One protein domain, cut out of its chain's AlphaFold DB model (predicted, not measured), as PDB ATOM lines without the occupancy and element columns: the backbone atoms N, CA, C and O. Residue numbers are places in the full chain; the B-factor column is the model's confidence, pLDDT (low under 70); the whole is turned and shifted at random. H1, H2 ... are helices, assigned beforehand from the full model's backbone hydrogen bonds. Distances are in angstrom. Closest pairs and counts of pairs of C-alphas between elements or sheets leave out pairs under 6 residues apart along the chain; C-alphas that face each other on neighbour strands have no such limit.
ATOM      1  N   LEU A 287      22.771  28.702  33.132       57.47
ATOM      2  CA  LEU A 287      23.723  28.719  32.055       57.47
ATOM      3  C   LEU A 287      25.032  28.174  32.567       57.47
ATOM      4  O   LEU A 287      25.556  28.529  33.617       57.47
ATOM      5  N   PHE A 288      25.535  27.243  31.788       70.44
ATOM      6  CA  PHE A 288      26.818  26.652  32.022       70.44
ATOM      7  C   PHE A 288      27.905  27.660  31.645       70.44
ATOM      8  O   PHE A 288      28.038  28.009  30.474       70.44
ATOM      9  N   ASP A 289      28.673  28.102  32.643       74.69
ATOM     10  CA  ASP A 289      29.954  28.779  32.450       74.69
ATOM     11  C   ASP A 289      31.001  27.758  31.969       74.69
ATOM     12  O   ASP A 289      31.428  26.940  32.794       74.69
ATOM     13  N   PRO A 290      31.430  27.788  30.683       81.75
ATOM     14  CA  PRO A 290      32.361  26.832  30.088       81.75
ATOM     15  C   PRO A 290      33.549  26.469  30.959       81.75
ATOM     16  O   PRO A 290      33.828  25.295  31.190       81.75
ATOM     17  N   TYR A 291      34.186  27.486  31.516       80.94
ATOM     18  CA  TYR A 291      35.352  27.342  32.367       80.94
ATOM     19  C   TYR A 291      35.047  26.592  33.670       80.94
ATOM     20  O   TYR A 291      35.802  25.698  34.045       80.94
ATOM     21  N   SER A 292      33.934  26.906  34.337       78.25
ATOM     22  CA  SER A 292      33.591  26.304  35.631       78.25
ATOM     23  C   SER A 292      33.188  24.830  35.520       78.25
ATOM     24  O   SER A 292      33.683  24.022  36.306       78.25
ATOM     25  N   LEU A 293      32.375  24.421  34.533       82.19
ATOM     26  CA  LEU A 293      32.048  22.989  34.362       82.19
ATOM     27  C   LEU A 293      33.254  22.216  33.868       82.19
ATOM     28  O   LEU A 293      33.504  21.146  34.392       82.19
ATOM     29  N   ILE A 294      33.996  22.717  32.868       88.19
ATOM     30  CA  ILE A 294      35.159  21.980  32.360       88.19
ATOM     31  C   ILE A 294      36.179  21.838  33.489       88.19
ATOM     32  O   ILE A 294      36.745  20.765  33.647       88.19
ATOM     33  N   GLY A 295      36.360  22.871  34.320       86.81
ATOM     34  CA  GLY A 295      37.228  22.816  35.495       86.81
ATOM     35  C   GLY A 295      36.733  21.798  36.521       86.81
ATOM     36  O   GLY A 295      37.511  20.974  36.992       86.81
ATOM     37  N   SER A 296      35.427  21.793  36.796       85.00
ATOM     38  CA  SER A 296      34.793  20.833  37.708       85.00
ATOM     39  C   SER A 296      34.874  19.398  37.188       85.00
ATOM     40  O   SER A 296      35.154  18.491  37.959       85.00
ATOM     41  N   LEU A 297      34.675  19.177  35.886       87.75
ATOM     42  CA  LEU A 297      34.817  17.874  35.238       87.75
ATOM     43  C   LEU A 297      36.283  17.426  35.237       87.75
ATOM     44  O   LEU A 297      36.569  16.289  35.594       87.75
ATOM     45  N   LYS A 298      37.216  18.324  34.900       89.38
ATOM     46  CA  LYS A 298      38.659  18.058  34.943       89.38
ATOM     47  C   LYS A 298      39.095  17.632  36.339       89.38
ATOM     48  O   LYS A 298      39.843  16.671  36.456       89.38
ATOM     49  N   PHE A 299      38.603  18.306  37.376       86.69
ATOM     50  CA  PHE A 299      38.888  17.955  38.763       86.69
ATOM     51  C   PHE A 299      38.211  16.644  39.189       86.69
ATOM     52  O   PHE A 299      38.872  15.766  39.727       86.69
ATOM     53  N   ALA A 300      36.910  16.492  38.933       86.31
ATOM     54  CA  ALA A 300      36.133  15.339  39.389       86.31
ATOM     55  C   ALA A 300      36.549  14.019  38.727       86.31
ATOM     56  O   ALA A 300      36.417  12.966  39.346       86.31
ATOM     57  N   TYR A 301      37.026  14.079  37.482       88.38
ATOM     58  CA  TYR A 301      37.371  12.909  36.675       88.38
ATOM     59  C   TYR A 301      38.857  12.845  36.303       88.38
ATOM     60  O   TYR A 301      39.226  12.039  35.454       88.38
ATOM     61  N   GLU A 302      39.694  13.698  36.904       88.81
ATOM     62  CA  GLU A 302      41.146  13.765  36.664       88.81
ATOM     63  C   GLU A 302      41.510  13.805  35.164       88.81
ATOM     64  O   GLU A 302      42.407  13.106  34.694       88.81
ATOM     65  N   LEU A 303      40.783  14.619  34.385       89.50
ATOM     66  CA  LEU A 303      40.928  14.645  32.926       89.50
ATOM     67  C   LEU A 303      42.300  15.188  32.506       89.50
ATOM     68  O   LEU A 303      42.699  16.286  32.910       89.50
ATOM     69  N   ASP A 304      42.971  14.466  31.606       89.38
ATOM     70  CA  ASP A 304      44.210  14.915  30.966       89.38
ATOM     71  C   ASP A 304      43.907  15.986  29.907       89.38
ATOM     72  O   ASP A 304      43.621  15.708  28.739       89.38
ATOM     73  N   LEU A 305      43.883  17.239  30.361       89.50
ATOM     74  CA  LEU A 305      43.583  18.409  29.547       89.50
ATOM     75  C   LEU A 305      44.598  19.512  29.854       89.50
ATOM     76  O   LEU A 305      44.609  20.058  30.964       89.50
ATOM     77  N   SER A 306      45.437  19.853  28.873       88.75
ATOM     78  CA  SER A 306      46.403  20.952  28.993       88.75
ATOM     79  C   SER A 306      45.694  22.294  29.217       88.75
ATOM     80  O   SER A 306      44.525  22.447  28.864       88.75
ATOM     81  N   ASP A 307      46.379  23.298  29.769       83.19
ATOM     82  CA  ASP A 307      45.769  24.621  29.985       83.19
ATOM     83  C   ASP A 307      45.357  25.284  28.658       83.19
ATOM     84  O   ASP A 307      44.314  25.933  28.572       83.19
ATOM     85  N   ALA A 308      46.128  25.056  27.591       85.31
ATOM     86  CA  ALA A 308      45.806  25.544  26.252       85.31
ATOM     87  C   ALA A 308      44.546  24.871  25.677       85.31
ATOM     88  O   ALA A 308      43.694  25.553  25.097       85.31
ATOM     89  N   ASP A 309      44.402  23.557  25.860       89.06
ATOM     90  CA  ASP A 309      43.220  22.809  25.414       89.06
ATOM     91  C   ASP A 309      41.996  23.128  26.271       89.06
ATOM     92  O   ASP A 309      40.898  23.264  25.739       89.06
ATOM     93  N   PHE A 310      42.181  23.333  27.575       89.31
ATOM     94  CA  PHE A 310      41.140  23.783  28.495       89.31
ATOM     95  C   PHE A 310      40.539  25.119  28.045       89.31
ATOM     96  O   PHE A 310      39.325  25.222  27.850       89.31
ATOM     97  N   VAL A 311      41.389  26.122  27.799       84.94
ATOM     98  CA  VAL A 311      40.957  27.437  27.304       84.94
ATOM     99  C   VAL A 311      40.317  27.314  25.917       84.94
ATOM    100  O   VAL A 311      39.274  27.913  25.649       84.94
ATOM    101  N   SER A 312      40.892  26.503  25.026       87.75
ATOM    102  CA  SER A 312      40.357  26.292  23.674       87.75
ATOM    103  C   SER A 312      38.986  25.613  23.679       87.75
ATOM    104  O   SER A 312      38.108  26.006  22.903       87.75
ATOM    105  N   LEU A 313      38.774  24.641  24.567       92.00
ATOM    106  CA  LEU A 313      37.506  23.942  24.754       92.00
ATOM    107  C   LEU A 313      36.452  24.864  25.358       92.00
ATOM    108  O   LEU A 313      35.331  24.918  24.850       92.00
ATOM    109  N   ALA A 314      36.814  25.643  26.380       87.75
ATOM    110  CA  ALA A 314      35.926  26.641  26.964       87.75
ATOM    111  C   ALA A 314      35.472  27.655  25.901       87.75
ATOM    112  O   ALA A 314      34.272  27.846  25.687       87.75
ATOM    113  N   HIS A 315      36.414  28.199  25.123       85.00
ATOM    114  CA  HIS A 315      36.105  29.062  23.985       85.00
ATOM    115  C   HIS A 315      35.253  28.377  22.918       85.00
ATOM    116  O   HIS A 315      34.444  29.053  22.274       85.00
ATOM    117  N   LEU A 316      35.440  27.071  22.683       88.62
ATOM    118  CA  LEU A 316      34.627  26.300  21.748       88.62
ATOM    119  C   LEU A 316      33.173  26.206  22.225       88.62
ATOM    120  O   LEU A 316      32.262  26.529  21.457       88.62
ATOM    121  N   CYS A 317      32.966  25.851  23.493       85.69
ATOM    122  CA  CYS A 317      31.659  25.843  24.148       85.69
ATOM    123  C   CYS A 317      30.977  27.217  24.056       85.69
ATOM    124  O   CYS A 317      29.817  27.296  23.658       85.69
ATOM    125  N   GLU A 318      31.703  28.313  24.287       79.50
ATOM    126  CA  GLU A 318      31.158  29.660  24.087       79.50
ATOM    127  C   GLU A 318      30.727  29.916  22.633       79.50
ATOM    128  O   GLU A 318      29.669  30.504  22.391       79.50
ATOM    129  N   LYS A 319      31.505  29.455  21.630       79.62
ATOM    130  CA  LYS A 319      31.084  29.588  20.216       79.62
ATOM    131  C   LYS A 319      29.794  28.826  19.963       79.62
ATOM    132  O   LYS A 319      28.994  29.295  19.164       79.62
ATOM    133  N   CYS A 320      29.591  27.687  20.620       81.06
ATOM    134  CA  CYS A 320      28.405  26.858  20.429       81.06
ATOM    135  C   CYS A 320      27.109  27.566  20.860       81.06
ATOM    136  O   CYS A 320      26.054  27.242  20.315       81.06
ATOM    137  N   PHE A 321      27.169  28.552  21.767       73.69
ATOM    138  CA  PHE A 321      26.008  29.392  22.097       73.69
ATOM    139  C   PHE A 321      25.596  30.305  20.935       73.69
ATOM    140  O   PHE A 321      24.408  30.509  20.701       73.69
ATOM    141  N   ALA A 322      26.569  30.850  20.198       68.19
ATOM    142  CA  ALA A 322      26.317  31.744  19.067       68.19
ATOM    143  C   ALA A 322      26.118  30.993  17.738       68.19
ATOM    144  O   ALA A 322      25.382  31.452  16.867       68.19
ATOM    145  N   GLU A 323      26.789  29.855  17.577       78.56
ATOM    146  CA  GLU A 323      26.842  29.046  16.363       78.56
ATOM    147  C   GLU A 323      26.615  27.568  16.730       78.56
ATOM    148  O   GLU A 323      27.581  26.816  16.895       78.56
ATOM    149  N   PRO A 324      25.354  27.110  16.853       77.00
ATOM    150  CA  PRO A 324      25.049  25.745  17.290       77.00
ATOM    151  C   PRO A 324      25.674  24.641  16.427       77.00
ATOM    152  O   PRO A 324      25.920  23.545  16.924       77.00
ATOM    153  N   SER A 325      25.977  24.917  15.153       81.81
ATOM    154  CA  SER A 325      26.669  23.983  14.253       81.81
ATOM    155  C   SER A 325      28.085  23.626  14.719       81.81
ATOM    156  O   SER A 325      28.569  22.540  14.407       81.81
ATOM    157  N   LYS A 326      28.738  24.485  15.512       86.94
ATOM    158  CA  LYS A 326      30.072  24.220  16.070       86.94
ATOM    159  C   LYS A 326      30.079  23.158  17.165       86.94
ATOM    160  O   LYS A 326      31.153  22.664  17.494       86.94
ATOM    161  N   LYS A 327      28.910  22.736  17.667       89.38
ATOM    162  CA  LYS A 327      28.798  21.606  18.606       89.38
ATOM    163  C   LYS A 327      29.419  20.325  18.036       89.38
ATOM    164  O   LYS A 327      29.898  19.500  18.803       89.38
ATOM    165  N   GLU A 328      29.458  20.159  16.712       89.50
ATOM    166  CA  GLU A 328      30.126  19.016  16.069       89.50
ATOM    167  C   GLU A 328      31.646  19.019  16.270       89.50
ATOM    168  O   GLU A 328      32.265  17.959  16.321       89.50
ATOM    169  N   GLU A 329      32.261  20.192  16.439       93.94
ATOM    170  CA  GLU A 329      33.700  20.297  16.686       93.94
ATOM    171  C   GLU A 329      34.098  19.818  18.087       93.94
ATOM    172  O   GLU A 329      35.264  19.487  18.291       93.94
ATOM    173  N   LEU A 330      33.153  19.736  19.034       93.75
ATOM    174  CA  LEU A 330      33.412  19.210  20.381       93.75
ATOM    175  C   LEU A 330      33.869  17.747  20.339       93.75
ATOM    176  O   LEU A 330      34.611  17.328  21.216       93.75
ATOM    177  N   ARG A 331      33.523  16.994  19.286       91.94
ATOM    178  CA  ARG A 331      33.977  15.605  19.088       91.94
ATOM    179  C   ARG A 331      35.491  15.436  18.990       91.94
ATOM    180  O   ARG A 331      35.973  14.321  19.113       91.94
ATOM    181  N   LYS A 332      36.231  16.522  18.744       93.06
ATOM    182  CA  LYS A 332      37.701  16.519  18.729       93.06
ATOM    183  C   LYS A 332      38.306  16.265  20.118       93.06
ATOM    184  O   LYS A 332      39.492  15.986  20.191       93.06
ATOM    185  N   TYR A 333      37.512  16.403  21.181       93.62
ATOM    186  CA  TYR A 333      37.928  16.197  22.566       93.62
ATOM    187  C   TYR A 333      37.503  14.797  23.009       93.62
ATOM    188  O   TYR A 333      36.369  14.580  23.448       93.62
ATOM    189  N   ASP A 334      38.406  13.841  22.813       92.81
ATOM    190  CA  ASP A 334      38.213  12.405  23.014       92.81
ATOM    191  C   ASP A 334      38.694  11.907  24.386       92.81
ATOM    192  O   ASP A 334      38.707  10.700  24.625       92.81
ATOM    193  N   GLN A 335      39.037  12.825  25.301       93.00
ATOM    194  CA  GLN A 335      39.433  12.484  26.665       93.00
ATOM    195  C   GLN A 335      38.384  11.556  27.299       93.00
ATOM    196  O   GLN A 335      37.187  11.885  27.268       93.00
ATOM    197  N   PRO A 336      38.807  10.410  27.864       90.50
ATOM    198  CA  PRO A 336      37.888   9.417  28.391       90.50
ATOM    199  C   PRO A 336      37.154   9.971  29.611       90.50
ATOM    200  O   PRO A 336      37.757  10.515  30.531       90.50
ATOM    201  N   LEU A 337      35.837   9.802  29.613       89.81
ATOM    202  CA  LEU A 337      34.947  10.194  30.691       89.81
ATOM    203  C   LEU A 337      34.014   9.010  30.968       89.81
ATOM    204  O   LEU A 337      32.906   8.934  30.436       89.81
ATOM    205  N   HIS A 338      34.508   8.048  31.749       88.69
ATOM    206  CA  HIS A 338      33.878   6.736  31.938       88.69
ATOM    207  C   HIS A 338      33.568   6.038  30.602       88.69
ATOM    208  O   HIS A 338      34.486   5.795  29.820       88.69
ATOM    209  N   ASP A 339      32.297   5.728  30.334       88.62
ATOM    210  CA  ASP A 339      31.856   5.003  29.137       88.62
ATOM    211  C   ASP A 339      31.581   5.946  27.945       88.62
ATOM    212  O   ASP A 339      30.927   5.569  26.971       88.62
ATOM    213  N   THR A 340      32.052   7.196  28.010       92.94
ATOM    214  CA  THR A 340      31.945   8.185  26.929       92.94
ATOM    215  C   THR A 340      33.212   9.040  26.809       92.94
ATOM    216  O   THR A 340      34.206   8.823  27.497       92.94
ATOM    217  N   ALA A 341      33.183  10.020  25.908       93.50
ATOM    218  CA  ALA A 341      34.220  11.029  25.734       93.50
ATOM    219  C   ALA A 341      33.749  12.404  26.225       93.50
ATOM    220  O   ALA A 341      32.562  12.740  26.125       93.50
ATOM    221  N   LEU A 342      34.688  13.238  26.681       93.56
ATOM    222  CA  LEU A 342      34.435  14.608  27.141       93.56
ATOM    223  C   LEU A 342      33.610  15.425  26.132       93.56
ATOM    224  O   LEU A 342      32.627  16.068  26.501       93.56
ATOM    225  N   GLY A 343      33.971  15.370  24.850       93.62
ATOM    226  CA  GLY A 343      33.272  16.077  23.781       93.62
ATOM    227  C   GLY A 343      31.801  15.681  23.633       93.62
ATOM    228  O   GLY A 343      30.937  16.544  23.466       93.62
ATOM    229  N   GLU A 344      31.494  14.386  23.733       94.06
ATOM    230  CA  GLU A 344      30.122  13.871  23.645       94.06
ATOM    231  C   GLU A 344      29.310  14.192  24.906       94.06
ATOM    232  O   GLU A 344      28.144  14.585  24.810       94.06
ATOM    233  N   ALA A 345      29.937  14.142  26.085       93.31
ATOM    234  CA  ALA A 345      29.322  14.589  27.330       93.31
ATOM    235  C   ALA A 345      28.963  16.086  27.292       93.31
ATOM    236  O   ALA A 345      27.849  16.465  27.654       93.31
ATOM    237  N   LEU A 346      29.851  16.944  26.776       92.56
ATOM    238  CA  LEU A 346      29.571  18.374  26.609       92.56
ATOM    239  C   LEU A 346      28.434  18.625  25.609       92.56
ATOM    240  O   LEU A 346      27.556  19.447  25.875       92.56
ATOM    241  N   ARG A 347      28.385  17.892  24.487       92.44
ATOM    242  CA  ARG A 347      27.256  17.961  23.536       92.44
ATOM    243  C   ARG A 347      25.933  17.584  24.205       92.44
ATOM    244  O   ARG A 347      24.939  18.282  24.004       92.44
ATOM    245  N   ALA A 348      25.926  16.530  25.020       91.06
ATOM    246  CA  ALA A 348      24.752  16.114  25.779       91.06
ATOM    247  C   ALA A 348      24.327  17.170  26.816       91.06
ATOM    248  O   ALA A 348      23.143  17.499  26.904       91.06
ATOM    249  N   LEU A 349      25.279  17.785  27.524       88.62
ATOM    250  CA  LEU A 349      25.019  18.897  28.444       88.62
ATOM    251  C   LEU A 349      24.332  20.079  27.742       88.62
ATOM    252  O   LEU A 349      23.350  20.601  28.262       88.62
ATOM    253  N   PHE A 350      24.749  20.454  26.525       86.06
ATOM    254  CA  PHE A 350      24.058  21.493  25.745       86.06
ATOM    255  C   PHE A 350      22.582  21.172  25.467       86.06
ATOM    256  O   PHE A 350      21.762  22.089  25.464       86.06
ATOM    257  N   VAL A 351      22.238  19.903  25.221       85.31
ATOM    258  CA  VAL A 351      20.840  19.477  25.029       85.31
ATOM    259  C   VAL A 351      20.056  19.621  26.331       85.31
ATOM    260  O   VAL A 351      18.910  20.073  26.314       85.31
ATOM    261  N   VAL A 352      20.683  19.287  27.462       82.69
ATOM    262  CA  VAL A 352      20.064  19.430  28.782       82.69
ATOM    263  C   VAL A 352      19.839  20.897  29.148       82.69
ATOM    264  O   VAL A 352      18.745  21.251  29.586       82.69
ATOM    265  N   PHE A 353      20.807  21.778  28.885       78.75
ATOM    266  CA  PHE A 353      20.641  23.219  29.098       78.75
ATOM    267  C   PHE A 353      19.541  23.814  28.208       78.75
ATOM    268  O   PHE A 353      18.757  24.647  28.654       78.75
ATOM    269  N   GLU A 354      19.423  23.357  26.960       75.81
ATOM    270  CA  GLU A 354      18.370  23.812  26.045       75.81
ATOM    271  C   GLU A 354      16.963  23.376  26.492       75.81
ATOM    272  O   GLU A 354      15.984  24.076  26.223       75.81
ATOM    273  N   ALA A 355      16.852  22.264  27.228       75.94
ATOM    274  CA  ALA A 355      15.579  21.757  27.737       75.94
ATOM    275  C   ALA A 355      14.887  22.710  28.727       75.94
ATOM    276  O   ALA A 355      13.664  22.694  28.817       75.94
ATOM    277  N   GLN A 356      15.628  23.600  29.392       66.50
ATOM    278  CA  GLN A 356      15.063  24.615  30.295       66.50
ATOM    279  C   GLN A 356      14.147  25.623  29.587       66.50
ATOM    280  O   GLN A 356      13.326  26.281  30.216       66.50
ATOM    281  N   LYS A 357      14.275  25.754  28.260       64.44
ATOM    282  CA  LYS A 357      13.452  26.660  27.444       64.44
ATOM    283  C   LYS A 357      12.062  26.093  27.144       64.44
ATOM    284  O   LYS A 357      11.255  26.750  26.485       64.44
ATOM    285  N   TYR A 358      11.785  24.862  27.563       61.38
ATOM    286  CA  TYR A 358      10.497  24.210  27.389       61.38
ATOM    287  C   TYR A 358       9.638  24.489  28.635       61.38
ATOM    288  O   TYR A 358      10.133  24.434  29.753       61.38
ATOM    289  N   ALA A 359       8.381  24.906  28.429       50.22
ATOM    290  CA  ALA A 359       7.510  25.435  29.484       50.22
ATOM    291  C   ALA A 359       7.367  24.478  30.684       50.22
ATOM    292  O   ALA A 359       7.402  23.268  30.497       50.22
ATOM    293  N   ASN A 360       7.145  25.043  31.881       47.03
ATOM    294  CA  ASN A 360       6.855  24.326  33.132       47.03
ATOM    295  C   ASN A 360       5.716  23.318  32.921       47.03
ATOM    296  O   ASN A 360       4.538  23.670  32.951       47.03
ATOM    297  N   GLY A 361       6.100  22.082  32.638       49.16
ATOM    298  CA  GLY A 361       5.236  21.049  32.098       49.16
ATOM    299  C   GLY A 361       6.085  20.118  31.247       49.16
ATOM    300  O   GLY A 361       6.315  20.384  30.070       49.16
ATOM    301  N   ASP A 362       6.541  19.035  31.871       52.75
ATOM    302  CA  ASP A 362       7.449  17.981  31.388       52.75
ATOM    303  C   ASP A 362       7.039  17.262  30.073       52.75
ATOM    304  O   ASP A 362       7.566  16.202  29.738       52.75
ATOM    305  N   GLU A 363       6.103  17.813  29.298       55.16
ATOM    306  CA  GLU A 363       5.507  17.202  28.109       55.16
ATOM    307  C   GLU A 363       6.346  17.369  26.834       55.16
ATOM    308  O   GLU A 363       6.255  16.541  25.926       55.16
ATOM    309  N   LYS A 364       7.170  18.424  26.720       62.94
ATOM    310  CA  LYS A 364       7.988  18.671  25.516       62.94
ATOM    311  C   LYS A 364       9.473  18.746  25.848       62.94
ATOM    312  O   LYS A 364       9.914  19.648  26.546       62.94
ATOM    313  N   LYS A 365      10.243  17.827  25.261       72.38
ATOM    314  CA  LYS A 365      11.701  17.712  25.397       72.38
ATOM    315  C   LYS A 365      12.402  18.078  24.078       72.38
ATOM    316  O   LYS A 365      11.817  17.876  23.006       72.38
ATOM    317  N   PRO A 366      13.633  18.621  24.112       75.69
ATOM    318  CA  PRO A 366      14.391  18.904  22.899       75.69
ATOM    319  C   PRO A 366      14.736  17.624  22.134       75.69
ATOM    320  O   PRO A 366      14.764  16.514  22.674       75.69
ATOM    321  N   ARG A 367      15.021  17.777  20.838       80.25
ATOM    322  CA  ARG A 367      15.496  16.665  20.010       80.25
ATOM    323  C   ARG A 367      16.810  16.132  20.591       80.25
ATOM    324  O   ARG A 367      17.697  16.914  20.905       80.25
ATOM    325  N   GLY A 368      16.930  14.809  20.699       85.25
ATOM    326  CA  GLY A 368      18.116  14.166  21.273       85.25
ATOM    327  C   GLY A 368      18.128  14.112  22.803       85.25
ATOM    328  O   GLY A 368      19.113  13.656  23.362       85.25
ATOM    329  N   TRP A 369      17.051  14.518  23.491       87.56
ATOM    330  CA  TRP A 369      16.969  14.477  24.958       87.56
ATOM    331  C   TRP A 369      17.292  13.100  25.552       87.56
ATOM    332  O   TRP A 369      18.154  12.995  26.417       87.56
ATOM    333  N   ASN A 370      16.625  12.041  25.079       87.94
ATOM    334  CA  ASN A 370      16.829  10.696  25.625       87.94
ATOM    335  C   ASN A 370      18.277  10.228  25.436       87.94
ATOM    336  O   ASN A 370      18.863   9.676  26.358       87.94
ATOM    337  N   GLU A 371      18.855  10.485  24.262       90.69
ATOM    338  CA  GLU A 371      20.255  10.174  23.962       90.69
ATOM    339  C   GLU A 371      21.197  10.965  24.877       90.69
ATOM    340  O   GLU A 371      22.065  10.377  25.506       90.69
ATOM    341  N   ALA A 372      20.959  12.269  25.049       90.94
ATOM    342  CA  ALA A 372      21.749  13.116  25.934       90.94
ATOM    343  C   ALA A 372      21.713  12.632  27.392       90.94
ATOM    344  O   ALA A 372      22.763  12.501  28.014       90.94
ATOM    345  N   VAL A 373      20.534  12.307  27.934       89.44
ATOM    346  CA  VAL A 373      20.413  11.783  29.306       89.44
ATOM    347  C   VAL A 373      21.184  10.472  29.464       89.44
ATOM    348  O   VAL A 373      21.884  10.302  30.459       89.44
ATOM    349  N   GLN A 374      21.107   9.562  28.487       90.56
ATOM    350  CA  GLN A 374      21.868   8.310  28.529       90.56
ATOM    351  C   GLN A 374      23.377   8.552  28.443       90.56
ATOM    352  O   GLN A 374      24.123   7.972  29.225       90.56
ATOM    353  N   THR A 375      23.829   9.461  27.576       93.12
ATOM    354  CA  THR A 375      25.244   9.847  27.482       93.12
ATOM    355  C   THR A 375      25.763  10.420  28.799       93.12
ATOM    356  O   THR A 375      26.870  10.090  29.212       93.12
ATOM    357  N   LEU A 376      24.972  11.234  29.505       91.38
ATOM    358  CA  LEU A 376      25.382  11.789  30.799       91.38
ATOM    359  C   LEU A 376      25.369  10.763  31.937       91.38
ATOM    360  O   LEU A 376      26.170  10.889  32.862       91.38
ATOM    361  N   LYS A 377      24.507   9.742  31.868       90.81
ATOM    362  CA  LYS A 377      24.555   8.588  32.781       90.81
ATOM    363  C   LYS A 377      25.783   7.715  32.509       90.81
ATOM    364  O   LYS A 377      26.479   7.346  33.448       90.81
ATOM    365  N   ALA A 378      26.102   7.461  31.238       90.12
ATOM    366  CA  ALA A 378      27.321   6.759  30.823       90.12
ATOM    367  C   ALA A 378      28.600   7.511  31.244       90.12
ATOM    368  O   ALA A 378      29.594   6.898  31.625       90.12
ATOM    369  N   ALA A 379      28.545   8.844  31.248       89.56
ATOM    370  CA  ALA A 379      29.596   9.723  31.756       89.56
ATOM    371  C   ALA A 379      29.714   9.762  33.289       89.56
ATOM    372  O   ALA A 379      30.589  10.454  33.796       89.56
ATOM    373  N   GLN A 380      28.783   9.141  34.025       89.19
ATOM    374  CA  GLN A 380      28.589   9.305  35.477       89.19
ATOM    375  C   GLN A 380      28.404  10.760  35.948       89.19
ATOM    376  O   GLN A 380      28.445  11.060  37.146       89.19
ATOM    377  N   ILE A 381      28.119  11.670  35.009       87.81
ATOM    378  CA  ILE A 381      27.749  13.051  35.302       87.81
ATOM    379  C   ILE A 381      26.388  13.082  36.003       87.81
ATOM    380  O   ILE A 381      26.204  13.853  36.946       87.81
ATOM    381  N   LEU A 382      25.462  12.232  35.548       86.12
ATOM    382  CA  LEU A 382      24.171  11.987  36.181       86.12
ATOM    383  C   LEU A 382      24.143  10.601  36.814       86.12
ATOM    384  O   LEU A 382      24.632   9.633  36.231       86.12
ATOM    385  N   ASP A 383      23.499  10.505  37.971       79.75
ATOM    386  CA  ASP A 383      23.269   9.223  38.628       79.75
ATOM    387  C   ASP A 383      22.350   8.336  37.773       79.75
ATOM    388  O   ASP A 383      21.484   8.813  37.027       79.75
ATOM    389  N   THR A 384      22.498   7.015  37.885       71.19
ATOM    390  CA  THR A 384      21.678   6.059  37.122       71.19
ATOM    391  C   THR A 384      20.182   6.203  37.418       71.19
ATOM    392  O   THR A 384      19.354   6.004  36.523       71.19
ATOM    393  N   ASP A 385      19.843   6.612  38.641       69.44
ATOM    394  CA  ASP A 385      18.492   6.877  39.143       69.44
ATOM    395  C   ASP A 385      18.058   8.348  39.003       69.44
ATOM    396  O   ASP A 385      16.951   8.692  39.415       69.44
ATOM    397  N   ALA A 386      18.890   9.218  38.411       62.72
ATOM    398  CA  ALA A 386      18.514  10.603  38.158       62.72
ATOM    399  C   ALA A 386      17.219  10.649  37.333       62.72
ATOM    400  O   ALA A 386      17.108   9.961  36.303       62.72
ATOM    401  N   GLY A 387      16.247  11.426  37.831       61.94
ATOM    402  CA  GLY A 387      14.901  11.530  37.279       61.94
ATOM    403  C   GLY A 387      14.877  11.982  35.817       61.94
ATOM    404  O   GLY A 387      15.846  12.514  35.283       61.94
ATOM    405  N   GLU A 388      13.750  11.770  35.134       67.25
ATOM    406  CA  GLU A 388      13.590  12.122  33.712       67.25
ATOM    407  C   GLU A 388      13.267  13.608  33.463       67.25
ATOM    408  O   GLU A 388      13.020  14.002  32.313       67.25
ATOM    409  N   ASN A 389      13.213  14.406  34.532       73.62
ATOM    410  CA  ASN A 389      12.807  15.805  34.523       73.62
ATOM    411  C   ASN A 389      14.018  16.724  34.291       73.62
ATOM    412  O   ASN A 389      15.038  16.611  34.972       73.62
ATOM    413  N   ALA A 390      13.894  17.664  33.351       73.38
ATOM    414  CA  ALA A 390      14.948  18.625  33.042       73.38
ATOM    415  C   ALA A 390      15.309  19.526  34.225       73.38
ATOM    416  O   ALA A 390      16.491  19.763  34.460       73.38
ATOM    417  N   SER A 391      14.327  19.975  35.001       70.69
ATOM    418  CA  SER A 391      14.549  20.836  36.165       70.69
ATOM    419  C   SER A 391      15.320  20.117  37.273       70.69
ATOM    420  O   SER A 391      16.231  20.695  37.859       70.69
ATOM    421  N   GLU A 392      15.005  18.843  37.521       75.31
ATOM    422  CA  GLU A 392      15.702  18.024  38.522       75.31
ATOM    423  C   GLU A 392      17.147  17.734  38.097       75.31
ATOM    424  O   GLU A 392      18.078  17.920  38.880       75.31
ATOM    425  N   ILE A 393      17.345  17.338  36.834       79.31
ATOM    426  CA  ILE A 393      18.677  17.126  36.257       79.31
ATOM    427  C   ILE A 393      19.508  18.407  36.367       79.31
ATOM    428  O   ILE A 393      20.662  18.368  36.788       79.31
ATOM    429  N   MET A 394      18.919  19.552  36.025       75.56
ATOM    430  CA  MET A 394      19.597  20.839  36.088       75.56
ATOM    431  C   MET A 394      19.983  21.249  37.502       75.56
ATOM    432  O   MET A 394      21.098  21.727  37.707       75.56
ATOM    433  N   GLN A 395      19.102  21.018  38.474       73.62
ATOM    434  CA  GLN A 395      19.416  21.259  39.873       73.62
ATOM    435  C   GLN A 395      20.622  20.416  40.312       73.62
ATOM    436  O   GLN A 395      21.601  20.975  40.806       73.62
ATOM    437  N   ARG A 396      20.620  19.104  40.039       76.19
ATOM    438  CA  ARG A 396      21.749  18.223  40.388       76.19
ATOM    439  C   ARG A 396      23.055  18.643  39.704       76.19
ATOM    440  O   ARG A 396      24.106  18.662  40.341       76.19
ATOM    441  N   LEU A 397      23.000  19.013  38.422       77.19
ATOM    442  CA  LEU A 397      24.168  19.517  37.687       77.19
ATOM    443  C   LEU A 397      24.712  20.815  38.295       77.19
ATOM    444  O   LEU A 397      25.928  20.983  38.388       77.19
ATOM    445  N   SER A 398      23.828  21.719  38.720       72.38
ATOM    446  CA  SER A 398      24.220  22.974  39.368       72.38
ATOM    447  C   SER A 398      24.898  22.752  40.715       72.38
ATOM    448  O   SER A 398      25.933  23.359  40.980       72.38
ATOM    449  N   GLU A 399      24.375  21.823  41.517       73.69
ATOM    450  CA  GLU A 399      24.920  21.474  42.830       73.69
ATOM    451  C   GLU A 399      26.279  20.768  42.712       73.69
ATOM    452  O   GLU A 399      27.166  21.006  43.530       73.69
ATOM    453  N   ARG A 400      26.463  19.925  41.686       74.94
ATOM    454  CA  ARG A 400      27.660  19.083  41.542       74.94
ATOM    455  C   ARG A 400      28.792  19.713  40.730       74.94
ATOM    456  O   ARG A 400      29.950  19.433  41.016       74.94
ATOM    457  N   TYR A 401      28.485  20.537  39.727       72.19
ATOM    458  CA  TYR A 401      29.489  21.020  38.769       72.19
ATOM    459  C   TYR A 401      29.481  22.532  38.538       72.19
ATOM    460  O   TYR A 401      29.936  23.001  37.492       72.19
ATOM    461  N   ALA A 402      28.937  23.295  39.488       63.53
ATOM    462  CA  ALA A 402      28.885  24.753  39.422       63.53
ATOM    463  C   ALA A 402      28.252  25.287  38.117       63.53
ATOM    464  O   ALA A 402      28.673  26.312  37.586       63.53
ATOM    465  N   ALA A 403      27.230  24.602  37.580       59.91
ATOM    466  CA  ALA A 403      26.389  25.185  36.534       59.91
ATOM    467  C   ALA A 403      25.632  26.381  37.131       59.91
ATOM    468  O   ALA A 403      24.751  26.223  37.977       59.91
ATOM    469  N   GLU A 404      26.035  27.584  36.735       58.09
ATOM    470  CA  GLU A 404      25.661  28.804  37.437       58.09
ATOM    471  C   GLU A 404      24.253  29.289  37.087       58.09
ATOM    472  O   GLU A 404      23.777  29.203  35.950       58.09
ATOM    473  N   GLN A 405      23.594  29.869  38.086       58.78
ATOM    474  CA  GLN A 405      22.382  30.650  37.888       58.78
ATOM    475  C   GLN A 405      22.782  32.105  37.634       58.78
ATOM    476  O   GLN A 405      23.563  32.681  38.394       58.78
ATOM    477  N   TYR A 406      22.234  32.718  36.588       59.91
ATOM    478  CA  TYR A 406      22.330  34.162  36.394       59.91
ATOM    479  C   TYR A 406      20.959  34.734  36.038       59.91
ATOM    480  O   TYR A 406      20.137  34.075  35.399       59.91
TER     481      TYR A 406
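Overview. This is residues 287 to 406 of the 583 residues of an uncharacterized protein of Butyricicoccus sp. OF13-6 (UniProt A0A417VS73). Five helices cluster round a sixth, H4, which runs through the middle with H3, H5 and H6 packed on it; H2 packs on H3, and H1 bridges H2 and the last residue of H6, Tyr 401. The printed part has 120 residues with six named helices, H1 to H6 in order, and no named strand: all helix. It is compact, with a radius of gyration of the C-alphas of 13.4 A and spans of 41 by 30 by 25 A.

Along the chain. H1, residues 290 to 300, begins at C-alpha 290 (32.361, 26.832, 30.088). H2, 307 to 322, is 23.4 A long; H3 is 324 to 332. H4, 342 to 355, is 20.2 A long; H5 is 369 to 378. H6, 390 to 401, ends at C-alpha 401 (29.489, 21.020, 38.769).

Arrangement. H4 and H5 form a hairpin, closest at the C-alphas of Ala 348 and Ala 372, 4.2 A. H3 and H4 form another, Leu 330 to Gly 343, C-alphas 4.6 A. O i to N i+4 pairs are within hydrogen-bond range throughout H1, H4, H5 and H6, in 11 of 12 in H2 and 0 of 5 in H3, where 6 of 6 i+3 pairs are.

Size, cuts and confidence. The printed part has no cut. Links H4 to H5 and H5 to H6 are long. Residues 356 to 364 are among those under pLDDT 70.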